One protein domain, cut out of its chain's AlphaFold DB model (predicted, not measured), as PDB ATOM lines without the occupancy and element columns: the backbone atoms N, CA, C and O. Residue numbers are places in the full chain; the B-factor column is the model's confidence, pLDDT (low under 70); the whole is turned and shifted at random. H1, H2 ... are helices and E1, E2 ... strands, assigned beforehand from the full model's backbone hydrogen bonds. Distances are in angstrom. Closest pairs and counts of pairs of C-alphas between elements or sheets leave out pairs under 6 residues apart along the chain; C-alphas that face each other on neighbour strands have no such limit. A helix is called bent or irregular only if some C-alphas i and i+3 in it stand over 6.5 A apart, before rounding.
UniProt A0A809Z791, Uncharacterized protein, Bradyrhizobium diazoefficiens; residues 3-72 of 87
ATOM      1  N   ASN A   3      34.117  24.172 -24.186       90.75
ATOM      2  CA  ASN A   3      34.731  24.740 -22.990       90.75
ATOM      3  C   ASN A   3      36.118  24.119 -22.784       90.75
ATOM      4  O   ASN A   3      36.387  23.047 -23.319       90.75
ATOM      5  N   ALA A   4      36.984  24.750 -21.996       93.06
ATOM      6  CA  ALA A   4      38.298  24.207 -21.662       93.06
ATOM      7  C   ALA A   4      38.457  23.959 -20.159       93.06
ATOM      8  O   ALA A   4      38.118  24.807 -19.332       93.06
ATOM      9  N   MET A   5      39.029  22.808 -19.812       94.56
ATOM     10  CA  MET A   5      39.545  22.513 -18.477       94.56
ATOM     11  C   MET A   5      41.070  22.515 -18.543       94.56
ATOM     12  O   MET A   5      41.653  21.673 -19.220       94.56
ATOM     13  N   VAL A   6      41.711  23.445 -17.840       94.00
ATOM     14  CA  VAL A   6      43.169  23.596 -17.821       94.00
ATOM     15  C   VAL A   6      43.716  23.050 -16.507       94.00
ATOM     16  O   VAL A   6      43.250  23.451 -15.443       94.00
ATOM     17  N   ALA A   7      44.693  22.147 -16.567       93.44
ATOM     18  CA  ALA A   7      45.349  21.567 -15.393       93.44
ATOM     19  C   ALA A   7      46.828  21.242 -15.682       93.44
ATOM     20  O   ALA A   7      47.319  21.488 -16.778       93.44
ATOM     21  N   SER A   8      47.549  20.641 -14.726       91.06
ATOM     22  CA  SER A   8      48.959  20.225 -14.916       91.06
ATOM     23  C   SER A   8      49.192  19.281 -16.092       91.06
ATOM     24  O   SER A   8      50.267  19.272 -16.674       91.06
ATOM     25  N   SER A   9      48.208  18.455 -16.433       93.56
ATOM     26  CA  SER A   9      48.286  17.539 -17.567       93.56
ATOM     27  C   SER A   9      46.898  17.318 -18.153       93.56
ATOM     28  O   SER A   9      45.888  17.508 -17.469       93.56
ATOM     29  N   LYS A  10      46.826  16.839 -19.400       94.69
ATOM     30  CA  LYS A  10      45.544  16.467 -20.021       94.69
ATOM     31  C   LYS A  10      44.817  15.379 -19.231       94.69
ATOM     32  O   LYS A  10      43.597  15.428 -19.103       94.69
ATOM     33  N   THR A  11      45.555  14.435 -18.645       94.81
ATOM     34  CA  THR A  11      44.992  13.393 -17.772       94.81
ATOM     35  C   THR A  11      44.377  13.995 -16.513       94.81
ATOM     36  O   THR A  11      43.267  13.618 -16.140       94.81
ATOM     37  N   HIS A  12      45.057  14.962 -15.887       93.75
ATOM     38  CA  HIS A  12      44.538  15.683 -14.727       93.75
ATOM     39  C   HIS A  12      43.277  16.482 -15.099       93.75
ATOM     40  O   HIS A  12      42.246  16.338 -14.446       93.75
ATOM     41  N   ALA A  13      43.301  17.228 -16.205       94.38
ATOM     42  CA  ALA A  13      42.137  17.965 -16.694       94.38
ATOM     43  C   ALA A  13      40.942  17.037 -16.996       94.38
ATOM     44  O   ALA A  13      39.822  17.309 -16.565       94.38
ATOM     45  N   ALA A  14      41.171  15.901 -17.661       95.50
ATOM     46  CA  ALA A  14      40.130  14.912 -17.950       95.50
ATOM     47  C   ALA A  14      39.558  14.266 -16.677       95.50
ATOM     48  O   ALA A  14      38.356  14.003 -16.596       95.50
ATOM     49  N   ALA A  15      40.396  14.024 -15.664       94.62
ATOM     50  CA  ALA A  15      39.937  13.551 -14.361       94.62
ATOM     51  C   ALA A  15      39.029  14.585 -13.678       94.62
ATOM     52  O   ALA A  15      37.979  14.212 -13.159       94.62
ATOM     53  N   MET A  16      39.375  15.872 -13.754       94.38
ATOM     54  CA  MET A  16      38.573  16.959 -13.187       94.38
ATOM     55  C   MET A  16      37.236  17.161 -13.907       94.38
ATOM     56  O   MET A  16      36.227  17.394 -13.245       94.38
ATOM     57  N   ILE A  17      37.195  17.009 -15.236       95.50
ATOM     58  CA  ILE A  17      35.939  17.006 -16.010       95.50
ATOM     59  C   ILE A  17      34.994  15.923 -15.471       95.50
ATOM     60  O   ILE A  17      33.844  16.220 -15.145       95.50
ATOM     61  N   ARG A  18      35.495  14.691 -15.303       94.25
ATOM     62  CA  ARG A  18      34.705  13.572 -14.761       94.25
ATOM     63  C   ARG A  18      34.281  13.800 -13.314       94.25
ATOM     64  O   ARG A  18      33.120  13.574 -12.991       94.25
ATOM     65  N   TRP A  19      35.198  14.257 -12.461       93.31
ATOM     66  CA  TRP A  19      34.917  14.530 -11.048       93.31
ATOM     67  C   TRP A  19      33.758  15.515 -10.896       93.31
ATOM     68  O   TRP A  19      32.855  15.303 -10.095       93.31
ATOM     69  N   LEU A  20      33.774  16.595 -11.678       93.00
ATOM     70  CA  LEU A  20      32.777  17.662 -11.605       93.00
ATOM     71  C   LEU A  20      31.458  17.320 -12.318       93.00
ATOM     72  O   LEU A  20      30.576  18.176 -12.383       93.00
ATOM     73  N   GLY A  21      31.318  16.109 -12.871       92.19
ATOM     74  CA  GLY A  21      30.129  15.698 -13.621       92.19
ATOM     75  C   GLY A  21      29.910  16.507 -14.903       92.19
ATOM     76  O   GLY A  21      28.776  16.662 -15.349       92.19
ATOM     77  N   LEU A  22      30.980  17.062 -15.479       92.75
ATOM     78  CA  LEU A  22      30.916  17.819 -16.725       92.75
ATOM     79  C   LEU A  22      30.873  16.855 -17.913       92.75
ATOM     80  O   LEU A  22      31.526  15.811 -17.908       92.75
ATOM     81  N   LYS A  23      30.123  17.224 -18.951       91.81
ATOM     82  CA  LYS A  23      30.003  16.435 -20.179       91.81
ATOM     83  C   LYS A  23      31.310  16.472 -20.987       91.81
ATOM     84  O   LYS A  23      31.708  17.561 -21.406       91.81
ATOM     85  N   PRO A  24      31.977  15.331 -21.236       87.94
ATOM     86  CA  PRO A  24      33.237  15.292 -21.984       87.94
ATOM     87  C   PRO A  24      33.142  15.857 -23.408       87.94
ATOM     88  O   PRO A  24      34.108  16.410 -23.918       87.94
ATOM     89  N   GLU A  25      31.977  15.761 -24.043       92.50
ATOM     90  CA  GLU A  25      31.709  16.313 -25.374       92.50
ATOM     91  C   GLU A  25      31.616  17.849 -25.397       92.50
ATOM     92  O   GLU A  25      31.748  18.458 -26.457       92.50
ATOM     93  N   GLU A  26      31.416  18.484 -24.239       92.38
ATOM     94  CA  GLU A  26      31.344  19.942 -24.091       92.38
ATOM     95  C   GLU A  26      32.648  20.543 -23.526       92.38
ATOM     96  O   GLU A  26      32.788  21.767 -23.524       92.38
ATOM     97  N   TRP A  27      33.594  19.722 -23.044       94.12
ATOM     98  CA  TRP A  27      34.799  20.166 -22.328       94.12
ATOM     99  C   TRP A  27      36.082  19.518 -22.858       94.12
ATOM    100  O   TRP A  27      36.266  18.307 -22.791       94.12
ATOM    101  N   GLU A  28      37.021  20.348 -23.305       94.50
ATOM    102  CA  GLU A  28      38.325  19.932 -23.805       94.50
ATOM    103  C   GLU A  28      39.395  19.996 -22.696       94.50
ATOM    104  O   GLU A  28      39.549  21.036 -22.046       94.50
ATOM    105  N   PRO A  29      40.148  18.905 -22.453       95.44
ATOM    106  CA  PRO A  29      41.246  18.902 -21.496       95.44
ATOM    107  C   PRO A  29      42.510  19.535 -22.092       95.44
ATOM    108  O   PRO A  29      42.984  19.128 -23.155       95.44
ATOM    109  N   ILE A  30      43.093  20.484 -21.365       94.12
ATOM    110  CA  ILE A  30      44.281  21.245 -21.762       94.12
ATOM    111  C   ILE A  30      45.311  21.197 -20.630       94.12
ATOM    112  O   ILE A  30      44.953  21.306 -19.454       94.12
ATOM    113  N   ALA A  31      46.589  21.024 -20.971       93.31
ATOM    114  CA  ALA A  31      47.677  21.171 -20.012       93.31
ATOM    115  C   ALA A  31      48.209  22.614 -19.988       93.31
ATOM    116  O   ALA A  31      48.183  23.310 -21.003       93.31
ATOM    117  N   TYR A  32      48.731  23.069 -18.849       89.00
ATOM    118  CA  TYR A  32      49.526  24.300 -18.821       89.00
ATOM    119  C   TYR A  32      50.692  24.207 -19.816       89.00
ATOM    120  O   TYR A  32      51.370  23.186 -19.884       89.00
ATOM    121  N   GLY A  33      50.913  25.269 -20.594       86.06
ATOM    122  CA  GLY A  33      51.953  25.302 -21.626       86.06
ATOM    123  C   GLY A  33      51.530  24.735 -22.985       86.06
ATOM    124  O   GLY A  33      52.229  24.979 -23.970       86.06
ATOM    125  N   ASP A  34      50.383  24.051 -23.086       90.06
ATOM    126  CA  ASP A  34      49.878  23.589 -24.381       90.06
ATOM    127  C   ASP A  34      49.583  24.784 -25.309       90.06
ATOM    128  O   ASP A  34      49.125  25.846 -24.864       90.06
ATOM    129  N   PRO A  35      49.797  24.639 -26.625       87.06
ATOM    130  CA  PRO A  35      49.384  25.659 -27.572       87.06
ATOM    131  C   PRO A  35      47.849  25.706 -27.682       87.06
ATOM    132  O   PRO A  35      47.174  24.680 -27.792       87.06
ATOM    133  N   ILE A  36      47.286  26.917 -27.681       85.50
ATOM    134  CA  ILE A  36      45.842  27.152 -27.806       85.50
ATOM    135  C   ILE A  36      45.499  27.454 -29.267       85.50
ATOM    136  O   ILE A  36      45.850  28.507 -29.793       85.50
ATOM    137  N   HIS A  37      44.808  26.521 -29.926       82.31
ATOM    138  CA  HIS A  37      44.429  26.640 -31.344       82.31
ATOM    139  C   HIS A  37      42.919  26.760 -31.583       82.31
ATOM    140  O   HIS A  37      42.495  27.080 -32.692       82.31
ATOM    141  N   LYS A  38      42.101  26.469 -30.570       81.56
ATOM    142  CA  LYS A  38      40.641  26.387 -30.676       81.56
ATOM    143  C   LYS A  38      39.977  27.437 -29.802       81.56
ATOM    144  O   LYS A  38      40.456  27.708 -28.708       81.56
ATOM    145  N   MET A  39      38.842  27.952 -30.272       77.12
ATOM    146  CA  MET A  39      38.026  28.922 -29.541       77.12
ATOM    147  C   MET A  39      37.217  28.232 -28.441       77.12
ATOM    148  O   MET A  39      36.522  27.247 -28.713       77.12
ATOM    149  N   PHE A  40      37.262  28.781 -27.224       83.62
ATOM    150  CA  PHE A  40      36.535  28.258 -26.069       83.62
ATOM    151  C   PHE A  40      35.512  29.269 -25.551       83.62
ATOM    152  O   PHE A  40      35.801  30.457 -25.456       83.62
ATOM    153  N   ALA A  41      34.319  28.786 -25.201       81.69
ATOM    154  CA  ALA A  41      33.245  29.606 -24.641       81.69
ATOM    155  C   ALA A  41      33.476  29.918 -23.157       81.69
ATOM    156  O   ALA A  41      33.223  31.031 -22.709       81.69
ATOM    157  N   ASN A  42      33.958  28.928 -22.399       83.50
ATOM    158  CA  ASN A  42      34.317  29.059 -20.991       83.50
ATOM    159  C   ASN A  42      35.623  28.323 -20.714       83.50
ATOM    160  O   ASN A  42      35.912  27.304 -21.348       83.50
ATOM    161  N   VAL A  43      36.371  28.791 -19.716       87.88
ATOM    162  CA  VAL A  43      37.608  28.145 -19.269       87.88
ATOM    163  C   VAL A  43      37.611  27.998 -17.752       87.88
ATOM    164  O   VAL A  43      37.277  28.935 -17.030       87.88
ATOM    165  N   ARG A  44      37.991  26.815 -17.259       89.25
ATOM    166  CA  ARG A  44      38.239  26.555 -15.836       89.25
ATOM    167  C   ARG A  44      39.694  26.170 -15.623       89.25
ATOM    168  O   ARG A  44      40.209  25.292 -16.307       89.25
ATOM    169  N   LEU A  45      40.331  26.830 -14.660       88.88
ATOM    170  CA  LEU A  45      41.725  26.620 -14.282       88.88
ATOM    171  C   LEU A  45      41.784  25.803 -12.993       88.88
ATOM    172  O   LEU A  45      41.237  26.208 -11.967       88.88
ATOM    173  N   VAL A  46      42.454  24.659 -13.046       87.62
ATOM    174  CA  VAL A  46      42.723  23.797 -11.896       87.62
ATOM    175  C   VAL A  46      44.142  24.060 -11.441       87.62
ATOM    176  O   VAL A  46      45.070  23.906 -12.230       87.62
ATOM    177  N   ARG A  47      44.312  24.409 -10.162       83.44
ATOM    178  CA  ARG A  47      45.633  24.640  -9.568       83.44
ATOM    179  C   ARG A  47      46.595  23.502  -9.954       83.44
ATOM    180  O   ARG A  47      46.219  22.336  -9.796       83.44
ATOM    181  N   PRO A  48      47.817  23.814 -10.423       81.12
ATOM    182  CA  PRO A  48      48.775  22.773 -10.740       81.12
ATOM    183  C   PRO A  48      49.077  21.895  -9.516       81.12
ATOM    184  O   PRO A  48      49.100  22.379  -8.381       81.12
ATOM    185  N   SER A  49      49.292  20.598  -9.742       74.75
ATOM    186  CA  SER A  49      49.604  19.618  -8.696       74.75
ATOM    187  C   SER A  49      51.000  19.807  -8.098       74.75
ATOM    188  O   SER A  49      51.197  19.517  -6.921       74.75
ATOM    189  N   GLU A  50      51.948  20.314  -8.886       72.00
ATOM    190  CA  GLU A  50      53.327  20.578  -8.474       72.00
ATOM    191  C   GLU A  50      53.612  22.074  -8.582       72.00
ATOM    192  O   GLU A  50      53.805  22.598  -9.674       72.00
ATOM    193  N   GLY A  51      53.594  22.760  -7.434       74.06
ATOM    194  CA  GLY A  51      53.931  24.181  -7.340       74.06
ATOM    195  C   GLY A  51      53.072  25.111  -8.211       74.06
ATOM    196  O   GLY A  51      52.195  24.705  -8.965       74.06
ATOM    197  N   VAL A  52      53.291  26.415  -8.085       75.69
ATOM    198  CA  VAL A  52      52.863  27.374  -9.112       75.69
ATOM    199  C   VAL A  52      54.142  27.973  -9.654       75.69
ATOM    200  O   VAL A  52      54.762  28.809  -9.002       75.69
ATOM    201  N   GLU A  53      54.574  27.478 -10.806       83.44
ATOM    202  CA  GLU A  53      55.721  28.035 -11.504       83.44
ATOM    203  C   GLU A  53      55.338  29.344 -12.192       83.44
ATOM    204  O   GLU A  53      54.211  29.505 -12.677       83.44
ATOM    205  N   GLN A  54      56.294  30.272 -12.271       82.25
ATOM    206  CA  GLN A  54      56.104  31.538 -12.980       82.25
ATOM    207  C   GLN A  54      55.667  31.287 -14.431       82.25
ATOM    208  O   GLN A  54      54.713  31.903 -14.887       82.25
ATOM    209  N   ALA A  55      56.233  30.266 -15.087       83.94
ATOM    210  CA  ALA A  55      55.877  29.866 -16.449       83.94
ATOM    211  C   ALA A  55      54.385  29.523 -16.635       83.94
ATOM    212  O   ALA A  55      53.805  29.834 -17.675       83.94
ATOM    213  N   HIS A  56      53.729  28.917 -15.636       82.62
ATOM    214  CA  HIS A  56      52.284  28.666 -15.695       82.62
ATOM    215  C   HIS A  56      51.495  29.975 -15.653       82.62
ATOM    216  O   HIS A  56      50.515  30.134 -16.380       82.62
ATOM    217  N   THR A  57      51.931  30.912 -14.809       81.69
ATOM    218  CA  THR A  57      51.306  32.232 -14.670       81.69
ATOM    219  C   THR A  57      51.483  33.046 -15.948       81.69
ATOM    220  O   THR A  57      50.501  33.566 -16.474       81.69
ATOM    221  N   ASP A  58      52.700  33.078 -16.491       85.25
ATOM    222  CA  ASP A  58      53.031  33.773 -17.734       85.25
ATOM    223  C   ASP A  58      52.199  33.222 -18.891       85.25
ATOM    224  O   ASP A  58      51.549  33.972 -19.610       85.25
ATOM    225  N   TRP A  59      52.103  31.897 -19.023       88.50
ATOM    226  CA  TRP A  59      51.275  31.286 -20.061       88.50
ATOM    227  C   TRP A  59      49.788  31.651 -19.920       88.50
ATOM    228  O   TRP A  59      49.129  31.963 -20.918       88.50
ATOM    229  N   VAL A  60      49.245  31.661 -18.694       83.94
ATOM    230  CA  VAL A  60      47.850  32.068 -18.458       83.94
ATOM    231  C   VAL A  60      47.634  33.523 -18.881       83.94
ATOM    232  O   VAL A  60      46.664  33.811 -19.582       83.94
ATOM    233  N   LEU A  61      48.530  34.428 -18.488       83.56
ATOM    234  CA  LEU A  61      48.390  35.863 -18.741       83.56
ATOM    235  C   LEU A  61      48.691  36.255 -20.191       83.56
ATOM    236  O   LEU A  61      48.038  37.145 -20.725       83.56
ATOM    237  N   GLU A  62      49.646  35.597 -20.842       83.75
ATOM    238  CA  GLU A  62      50.105  35.969 -22.183       83.75
ATOM    239  C   GLU A  62      49.381  35.233 -23.306       83.75
ATOM    240  O   GLU A  62      49.326  35.731 -24.433       83.75
ATOM    241  N   LYS A  63      48.872  34.023 -23.046       82.06
ATOM    242  CA  LYS A  63      48.262  33.174 -24.080       82.06
ATOM    243  C   LYS A  63      46.781  32.975 -23.826       82.06
ATOM    244  O   LYS A  63      45.969  33.283 -24.693       82.06
ATOM    245  N   LEU A  64      46.424  32.487 -22.641       80.25
ATOM    246  CA  LEU A  64      45.054  32.065 -22.365       80.25
ATOM    247  C   LEU A  64      44.095  33.253 -22.200       80.25
ATOM    248  O   LEU A  64      43.071  33.301 -22.877       80.25
ATOM    249  N   VAL A  65      44.419  34.214 -21.331       81.12
ATOM    250  CA  VAL A  65      43.561  35.380 -21.058       81.12
ATOM    251  C   VAL A  65      43.321  36.227 -22.314       81.12
ATOM    252  O   VAL A  65      42.154  36.468 -22.621       81.12
ATOM    253  N   PRO A  66      44.346  36.627 -23.096       77.88
ATOM    254  CA  PRO A  66      44.129  37.426 -24.299       77.88
ATOM    255  C   PRO A  66      43.250  36.696 -25.309       77.88
ATOM    256  O   PRO A  66      42.366  37.300 -25.914       77.88
ATOM    257  N   TYR A  67      43.447  35.382 -25.446       76.75
ATOM    258  CA  TYR A  67      42.636  34.563 -26.327       76.75
ATOM    259  C   TYR A  67      41.169  34.545 -25.878       76.75
ATOM    260  O   TYR A  67      40.304  34.883 -26.677       76.75
ATOM    261  N   ILE A  68      40.883  34.282 -24.596       75.31
ATOM    262  CA  ILE A  68      39.516  34.336 -24.046       75.31
ATOM    263  C   ILE A  68      38.888  35.720 -24.255       75.31
ATOM    264  O   ILE A  68      37.738  35.811 -24.676       75.31
ATOM    265  N   CYS A  69      39.623  36.804 -23.991       73.56
ATOM    266  CA  CYS A  69      39.114  38.170 -24.125       73.56
ATOM    267  C   CYS A  69      38.746  38.543 -25.568       73.56
ATOM    268  O   CYS A  69      37.798  39.295 -25.769       73.56
ATOM    269  N   MET A  70      39.455  38.014 -26.570       69.12
ATOM    270  CA  MET A  70      39.071  38.201 -27.973       69.12
ATOM    271  C   MET A  70      37.831  37.389 -28.360       69.12
ATOM    272  O   MET A  70      37.146  37.737 -29.320       69.12
ATOM    273  N   THR A  71      37.557  36.288 -27.657       65.38
ATOM    274  CA  THR A  71      36.527  35.322 -28.058       65.38
ATOM    275  C   THR A  71      35.243  35.390 -27.240       65.38
ATOM    276  O   THR A  71      34.189  34.987 -27.729       65.38
ATOM    277  N   CYS A  72      35.298  35.904 -26.013       63.19
ATOM    278  CA  CYS A  72      34.118  36.144 -25.197       63.19
ATOM    279  C   CYS A  72      33.467  37.466 -25.606       63.19
ATOM    280  O   CYS A  72      34.073  38.533 -25.531       63.19
TER     281      CYS A  72
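What this domain is: This is residues 3 to 72 of the 87 residues of an uncharacterized protein of Bradyrhizobium diazoefficiens (UniProt A0A809Z791). A small sheet of three parallel strands is sandwiched between two helices: the short H1 packs closely on one face, and the long H2 runs along the strands over the other, more loosely. Strand E1 is in the middle of the sheet, in the order E2, E1, E3. The printed part has 70 residues, with two named helices and three named strands in the order E1, H1, E2, E3, H2, in the mixed class. It is compact, with a radius of gyration of the C-alphas of 11.5 A, and flat, spanning 30 by 29 by 15 A.

How they stand to each other: Inner strand E1, residues 3 to 7, is parallel to edge strand E2, residues 27 to 31, at 30 degrees; N 28 and O 3 are 2.8 A apart, within hydrogen-bond range. E1 is parallel to edge strand E3, residues 40 to 45, at 23 degrees, with N 4 and O 42 at 2.8 A. H1, residues 10 to 19, is on the sheet over E2 and E1, at a height of 7.8 A; it runs slantwise to the strands, at 35 degrees to E2 on the local plane. Its closest C-alphas to E2 are those of Ala 13 and Pro 29, 5.0 A apart. E1, H1 and E2 form a strand-helix-strand unit, two parallel neighbour strands with a helix between, with a right-handed crossover. H2, residues 54 to 71, is on the opposite face over E1 and E3, at a height of 10.5 A, and runs along the strands, at 2 degrees to E1 on the local plane. Its closest C-alphas to E3 are those of Phe 40 and Ile 68, 7.1 A apart. H1 and H2 are apart. Every O i to N i+4 pair is within hydrogen-bond range in H1, and 12 of 14 in H2, which is only just irregular: C-alphas 62 and 65 are 6.7 A apart.

Where its parts are: E1 begins at C-alpha 3 (34.731, 24.740, -22.990). H1 is 14.0 A long. H2, 25.0 A long, ends at C-alpha 71 (36.527, 35.322, -28.058).

The domain as a whole: The C-alphas farthest apart, of Glu 25 and Gln 54, are 31.3 A apart. The printed part has no cut. The E1 to H1 link is tight and the other three are short. Mean pLDDT of the printed part is 86.2, with residues 70 to 72 under 70.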